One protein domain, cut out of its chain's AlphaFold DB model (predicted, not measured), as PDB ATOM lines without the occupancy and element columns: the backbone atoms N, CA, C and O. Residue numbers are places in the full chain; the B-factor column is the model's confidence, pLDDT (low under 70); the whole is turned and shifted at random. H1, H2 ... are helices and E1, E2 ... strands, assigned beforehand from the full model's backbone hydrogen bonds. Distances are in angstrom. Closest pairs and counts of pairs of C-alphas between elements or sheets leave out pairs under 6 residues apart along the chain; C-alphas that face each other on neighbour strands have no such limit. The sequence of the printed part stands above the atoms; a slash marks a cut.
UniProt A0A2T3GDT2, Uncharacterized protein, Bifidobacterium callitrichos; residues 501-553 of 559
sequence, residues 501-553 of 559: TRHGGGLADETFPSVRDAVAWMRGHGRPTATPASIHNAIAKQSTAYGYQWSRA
ATOM      1  N   THR A 501      54.163  35.338  27.850       93.62
ATOM      2  CA  THR A 501      53.885  35.947  26.550       93.62
ATOM      3  C   THR A 501      52.382  36.088  26.369       93.62
ATOM      4  O   THR A 501      51.623  35.147  26.621       93.62
ATOM      5  N   ARG A 502      51.951  37.291  25.987       92.69
ATOM      6  CA  ARG A 502      50.576  37.599  25.592       92.69
ATOM      7  C   ARG A 502      50.450  37.423  24.085       92.69
ATOM      8  O   ARG A 502      51.245  38.010  23.359       92.69
ATOM      9  N   HIS A 503      49.410  36.720  23.650       90.12
ATOM     10  CA  HIS A 503      49.086  36.508  22.241       90.12
ATOM     11  C   HIS A 503      47.691  37.046  21.888       90.12
ATOM     12  O   HIS A 503      46.753  36.974  22.697       90.12
ATOM     13  N   GLY A 504      47.544  37.532  20.654       82.25
ATOM     14  CA  GLY A 504      46.261  37.924  20.061       82.25
ATOM     15  C   GLY A 504      45.735  39.303  20.485       82.25
ATOM     16  O   GLY A 504      46.459  40.146  21.010       82.25
ATOM     17  N   GLY A 505      44.450  39.558  20.219       73.06
ATOM     18  CA  GLY A 505      43.799  40.842  20.521       73.06
ATOM     19  C   GLY A 505      44.170  41.992  19.572       73.06
ATOM     20  O   GLY A 505      44.066  43.150  19.964       73.06
ATOM     21  N   GLY A 506      44.622  41.682  18.349       74.31
ATOM     22  CA  GLY A 506      45.015  42.677  17.338       74.31
ATOM     23  C   GLY A 506      46.358  43.367  17.607       74.31
ATOM     24  O   GLY A 506      46.696  44.327  16.922       74.31
ATOM     25  N   LEU A 507      47.115  42.889  18.597       80.31
ATOM     26  CA  LEU A 507      48.432  43.396  18.972       80.31
ATOM     27  C   LEU A 507      49.502  42.345  18.673       80.31
ATOM     28  O   LEU A 507      49.217  41.147  18.677       80.31
ATOM     29  N   ALA A 508      50.736  42.797  18.453       85.19
ATOM     30  CA  ALA A 508      51.884  41.904  18.365       85.19
ATOM     31  C   ALA A 508      52.095  41.146  19.688       85.19
ATOM     32  O   ALA A 508      51.747  41.636  20.773       85.19
ATOM     33  N   ASP A 509      52.678  39.952  19.585       90.38
ATOM     34  CA  ASP A 509      53.030  39.147  20.747       90.38
ATOM     35  C   ASP A 509      54.046  39.889  21.619       90.38
ATOM     36  O   ASP A 509      55.053  40.406  21.136       90.38
ATOM     37  N   GLU A 510      53.782  39.937  22.920       91.69
ATOM     38  CA  GLU A 510      54.595  40.699  23.866       91.69
ATOM     39  C   GLU A 510      54.957  39.823  25.062       91.69
ATOM     40  O   GLU A 510      54.088  39.209  25.688       91.69
ATOM     41  N   THR A 511      56.256  39.744  25.365       93.50
ATOM     42  CA  THR A 511      56.773  38.945  26.479       93.50
ATOM     43  C   THR A 511      57.106  39.840  27.659       93.50
ATOM     44  O   THR A 511      57.975  40.704  27.586       93.50
ATOM     45  N   PHE A 512      56.442  39.580  28.779       91.62
ATOM     46  CA  PHE A 512      56.640  40.283  30.034       91.62
ATOM     47  C   PHE A 512      57.610  39.505  30.928       91.62
ATOM     48  O   PHE A 512      57.494  38.279  31.008       91.62
ATOM     49  N   PRO A 513      58.515  40.177  31.666       88.19
ATOM     50  CA  PRO A 513      59.454  39.510  32.573       88.19
ATOM     51  C   PRO A 513      58.772  38.671  33.666       88.19
ATOM     52  O   PRO A 513      59.339  37.693  34.157       88.19
ATOM     53  N   SER A 514      57.539  39.025  34.037       91.31
ATOM     54  CA  SER A 514      56.702  38.267  34.961       91.31
ATOM     55  C   SER A 514      55.207  38.512  34.730       91.31
ATOM     56  O   SER A 514      54.799  39.490  34.104       91.31
ATOM     57  N   VAL A 515      54.359  37.668  35.331       90.69
ATOM     58  CA  VAL A 515      52.900  37.900  35.381       90.69
ATOM     59  C   VAL A 515      52.556  39.239  36.044       90.69
ATOM     60  O   VAL A 515      51.539  39.847  35.719       90.69
ATOM     61  N   ARG A 516      53.390  39.734  36.965       90.50
ATOM     62  CA  ARG A 516      53.149  41.020  37.627       90.50
ATOM     63  C   ARG A 516      53.318  42.185  36.655       90.50
ATOM     64  O   ARG A 516      52.501  43.101  36.679       90.50
ATOM     65  N   ASP A 517      54.323  42.103  35.791       92.56
ATOM     66  CA  ASP A 517      54.601  43.114  34.769       92.56
ATOM     67  C   ASP A 517      53.513  43.101  33.692       92.56
ATOM     68  O   ASP A 517      53.000  44.153  33.320       92.56
ATOM     69  N   ALA A 518      53.051  41.908  33.304       93.06
ATOM     70  CA  ALA A 518      51.885  41.753  32.442       93.06
ATOM     71  C   ALA A 518      50.631  42.416  33.039       93.06
ATOM     72  O   ALA A 518      49.909  43.129  32.348       93.06
ATOM     73  N   VAL A 519      50.368  42.241  34.340       93.44
ATOM     74  CA  VAL A 519      49.231  42.894  35.013       93.44
ATOM     75  C   VAL A 519      49.390  44.413  35.061       93.44
ATOM     76  O   VAL A 519      48.404  45.124  34.872       93.44
ATOM     77  N   ALA A 520      50.598  44.923  35.308       91.31
ATOM     78  CA  ALA A 520      50.861  46.360  35.302       91.31
ATOM     79  C   ALA A 520      50.591  46.965  33.916       91.31
ATOM     80  O   ALA A 520      49.861  47.951  33.814       91.31
ATOM     81  N   TRP A 521      51.077  46.308  32.858       93.81
ATOM     82  CA  TRP A 521      50.788  46.682  31.476       93.81
ATOM     83  C   TRP A 521      49.279  46.680  31.199       93.81
ATOM     84  O   TRP A 521      48.735  47.681  30.738       93.81
ATOM     85  N   MET A 522      48.570  45.613  31.581       90.69
ATOM     86  CA  MET A 522      47.119  45.478  31.379       90.69
ATOM     87  C   MET A 522      46.314  46.589  32.060       90.69
ATOM     88  O   MET A 522      45.347  47.101  31.491       90.69
ATOM     89  N   ARG A 523      46.715  46.999  33.267       91.19
ATOM     90  CA  ARG A 523      46.072  48.110  33.985       91.19
ATOM     91  C   ARG A 523      46.280  49.445  33.277       91.19
ATOM     92  O   ARG A 523      45.346  50.238  33.246       91.19
ATOM     93  N   GLY A 524      47.448  49.650  32.669       86.00
ATOM     94  CA  GLY A 524      47.726  50.804  31.809       86.00
ATOM     95  C   GLY A 524      46.986  50.784  30.465       86.00
ATOM     96  O   GLY A 524      46.814  51.835  29.860       86.00
ATOM     97  N   HIS A 525      46.494  49.622  30.020       85.06
ATOM     98  CA  HIS A 525      45.873  49.422  28.702       85.06
ATOM     99  C   HIS A 525      44.390  49.021  28.803       85.06
ATOM    100  O   HIS A 525      43.915  48.094  28.147       85.06
ATOM    101  N   GLY A 526      43.634  49.720  29.657       81.06
ATOM    102  CA  GLY A 526      42.168  49.625  29.697       81.06
ATOM    103  C   GLY A 526      41.594  48.441  30.486       81.06
ATOM    104  O   GLY A 526      40.393  48.178  30.407       81.06
ATOM    105  N   ARG A 527      42.411  47.723  31.274       86.69
ATOM    106  CA  ARG A 527      41.969  46.615  32.148       86.69
ATOM    107  C   ARG A 527      42.360  46.866  33.616       86.69
ATOM    108  O   ARG A 527      43.195  46.144  34.167       86.69
ATOM    109  N   PRO A 528      41.750  47.856  34.298       86.25
ATOM    110  CA  PRO A 528      42.146  48.275  35.652       86.25
ATOM    111  C   PRO A 528      41.961  47.180  36.719       86.25
ATOM    112  O   PRO A 528      42.675  47.155  37.719       86.25
ATOM    113  N   THR A 529      41.059  46.223  36.486       86.94
ATOM    114  CA  THR A 529      40.785  45.088  37.383       86.94
ATOM    115  C   THR A 529      41.652  43.855  37.095       86.94
ATOM    116  O   THR A 529      41.377  42.769  37.610       86.94
ATOM    117  N   ALA A 530      42.709  43.982  36.279       88.19
ATOM    118  CA  ALA A 530      43.592  42.863  35.962       88.19
ATOM    119  C   ALA A 530      44.264  42.284  37.221       88.19
ATOM    120  O   ALA A 530      44.807  43.026  38.051       88.19
ATOM    121  N   THR A 531      44.242  40.951  37.360       90.69
ATOM    122  CA  THR A 531      44.866  40.234  38.484       90.69
ATOM    123  C   THR A 531      45.835  39.146  38.005       90.69
ATOM    124  O   THR A 531      45.595  38.526  36.964       90.69
ATOM    125  N   PRO A 532      46.899  38.843  38.779       92.06
ATOM    126  CA  PRO A 532      47.804  37.738  38.460       92.06
ATOM    127  C   PRO A 532      47.100  36.378  38.392       92.06
ATOM    128  O   PRO A 532      47.451  35.542  37.563       92.06
ATOM    129  N   ALA A 533      46.090  36.159  39.241       88.12
ATOM    130  CA  ALA A 533      45.351  34.900  39.309       88.12
ATOM    131  C   ALA A 533      44.628  34.585  37.992       88.12
ATOM    132  O   ALA A 533      44.664  33.447  37.531       88.12
ATOM    133  N   SER A 534      44.032  35.593  37.351       86.44
ATOM    134  CA  SER A 534      43.344  35.418  36.069       86.44
ATOM    135  C   SER A 534      44.300  35.016  34.942       86.44
ATOM    136  O   SER A 534      43.970  34.131  34.160       86.44
ATOM    137  N   ILE A 535      45.508  35.594  34.897       89.62
ATOM    138  CA  ILE A 535      46.538  35.222  33.910       89.62
ATOM    139  C   ILE A 535      47.104  33.824  34.213       89.62
ATOM    140  O   ILE A 535      47.255  33.011  33.305       89.62
ATOM    141  N   HIS A 536      47.357  33.492  35.484       87.94
ATOM    142  CA  HIS A 536      47.796  32.146  35.871       87.94
ATOM    143  C   HIS A 536      46.775  31.065  35.506       87.94
ATOM    144  O   HIS A 536      47.162  30.013  34.997       87.94
ATOM    145  N   ASN A 537      45.488  31.333  35.731       80.06
ATOM    146  CA  ASN A 537      44.408  30.425  35.359       80.06
ATOM    147  C   ASN A 537      44.284  30.277  33.841       80.06
ATOM    148  O   ASN A 537      44.099  29.156  33.376       80.06
ATOM    149  N   ALA A 538      44.437  31.366  33.082       85.12
ATOM    150  CA  ALA A 538      44.437  31.314  31.622       85.12
ATOM    151  C   ALA A 538      45.567  30.432  31.074       85.12
ATOM    152  O   ALA A 538      45.310  29.562  30.248       85.12
ATOM    153  N   ILE A 539      46.785  30.567  31.610       88.06
ATOM    154  CA  ILE A 539      47.923  29.710  31.238       88.06
ATOM    155  C   ILE A 539      47.652  28.243  31.603       88.06
ATOM    156  O   ILE A 539      47.896  27.350  30.798       88.06
ATOM    157  N   ALA A 540      47.156  27.975  32.817       80.00
ATOM    158  CA  ALA A 540      46.938  26.610  33.300       80.00
ATOM    159  C   ALA A 540      45.825  25.873  32.540       80.00
ATOM    160  O   ALA A 540      45.899  24.660  32.377       80.00
ATOM    161  N   LYS A 541      44.801  26.603  32.089       79.88
ATOM    162  CA  LYS A 541      43.630  26.053  31.395       79.88
ATOM    163  C   LYS A 541      43.685  26.222  29.878       79.88
ATOM    164  O   LYS A 541      42.695  25.923  29.221       79.88
ATOM    165  N   GLN A 542      44.796  26.739  29.342       82.31
ATOM    166  CA  GLN A 542      44.942  27.093  27.924       82.31
ATOM    167  C   GLN A 542      43.762  27.947  27.412       82.31
ATOM    168  O   GLN A 542      43.278  27.780  26.296       82.31
ATOM    169  N   SER A 543      43.276  28.857  28.259       85.81
ATOM    170  CA  SER A 543      42.124  29.717  27.987       85.81
ATOM    171  C   SER A 543      42.554  31.174  27.816       85.81
ATOM    172  O   SER A 543      43.727  31.526  27.955       85.81
ATOM    173  N   THR A 544      41.600  32.061  27.536       88.81
ATOM    174  CA  THR A 544      41.866  33.501  27.465       88.81
ATOM    175  C   THR A 544      41.679  34.180  28.823       88.81
ATOM    176  O   THR A 544      40.880  33.750  29.656       88.81
ATOM    177  N   ALA A 545      42.409  35.272  29.047       88.19
ATOM    178  CA  ALA A 545      42.122  36.246  30.094       88.19
ATOM    179  C   ALA A 545      42.160  37.648  29.490       88.19
ATOM    180  O   ALA A 545      43.124  38.018  28.819       88.19
ATOM    181  N   TYR A 546      41.104  38.424  29.752       90.62
ATOM    182  CA  TYR A 546      40.960  39.815  29.306       90.62
ATOM    183  C   TYR A 546      41.033  40.021  27.781       90.62
ATOM    184  O   TYR A 546      41.390  41.107  27.327       90.62
ATOM    185  N   GLY A 547      40.665  38.996  27.004       83.50
ATOM    186  CA  GLY A 547      40.700  39.018  25.537       83.50
ATOM    187  C   GLY A 547      42.015  38.538  24.917       83.50
ATOM    188  O   GLY A 547      42.134  38.567  23.698       83.50
ATOM    189  N   TYR A 548      42.970  38.062  25.725       89.00
ATOM    190  CA  TYR A 548      44.276  37.584  25.262       89.00
ATOM    191  C   TYR A 548      44.523  36.129  25.655       89.00
ATOM    192  O   TYR A 548      44.071  35.681  26.715       89.00
ATOM    193  N   GLN A 549      45.276  35.409  24.825       89.62
ATOM    194  CA  GLN A 549      45.868  34.123  25.193       89.62
ATOM    195  C   GLN A 549      47.212  34.356  25.889       89.62
ATOM    196  O   GLN A 549      47.902  35.335  25.613       89.62
ATOM    197  N   TRP A 550      47.576  33.458  26.803       92.25
ATOM    198  CA  TRP A 550      48.789  33.587  27.604       92.25
ATOM    199  C   TRP A 550      49.570  32.282  27.607       92.25
ATOM    200  O   TRP A 550      49.010  31.222  27.889       92.25
ATOM    201  N   SER A 551      50.873  32.367  27.360       89.94
ATOM    202  CA  SER A 551      51.792  31.235  27.448       89.94
ATOM    203  C   SER A 551      52.979  31.565  28.356       89.94
ATOM    204  O   SER A 551      53.234  32.722  28.705       89.94
ATOM    205  N   ARG A 552      53.700  30.534  28.803       89.00
ATOM    206  CA  ARG A 552      55.022  30.740  29.403       89.00
ATOM    207  C   ARG A 552      56.025  30.853  28.268       89.00
ATOM    208  O   ARG A 552      56.006  29.994  27.391       89.00
ATOM    209  N   ALA A 553      56.918  31.836  28.334       74.88
ATOM    210  CA  ALA A 553      58.054  31.857  27.425       74.88
ATOM    211  C   ALA A 553      58.849  30.556  27.636       74.88
ATOM    212  O   ALA A 553      59.262  30.250  28.760       74.88
TER     213      ALA A 553
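This is residues 501 to 553 of the 559 residues of an uncharacterized protein of Bifidobacterium callitrichos (UniProt A0A2T3GDT2). Two helices cover one face of a small three-stranded sheet, H1 over edge strand E2 and H2 over edge strand E3. The 53 printed residues run E1 E2 H1 H2 E3; the antiparallel sheet's order is E2 E1 E3, the class mixed. The whole is compact, radius of gyration of the C-alphas 9.7 A, spanning 24 by 23 by 20 A.

E1, residues 501 to 503, is antiparallel to E3, residues 548 to 552 (N 503 to O 549, 2.8 A), and forms a hairpin with E2, residues 510 to 512 (N 502 to O 510, 2.9 A). H1, residues 515 to 524, runs along E2, 25 degrees on the local plane; closest C-alphas Phe 512 and Ala 518, 5.5 A. On the same face H2, residues 532 to 540, stands up from the sheet, 54 degrees; its C-alpha 539 is 5.4 A from C-alpha 550 of E3. The helices touch at a steep tilt of 60 degrees, opposite ways, closest C-alphas Val 515 and Pro 532, 6.0 A. In both, every O i to N i+4 pair is within hydrogen-bond range. E2, H1 H2, E3 make a split strand-helix-strand unit, E1 between its strands, with a right-handed crossover.

E1 begins at C-alpha 501 (53.885, 35.947, 26.550); E1 and E2 each measure 6.5 A, H1 14.4 A, H2 12.3 A. E3, 13.4 A, ends at C-alpha 552 (55.022, 30.740, 29.403).

The farthest C-alphas, Gly 524 and Lys 541, are 25.1 A apart. The printed part has no cut and no long link; no printed residue is under 70 in pLDDT.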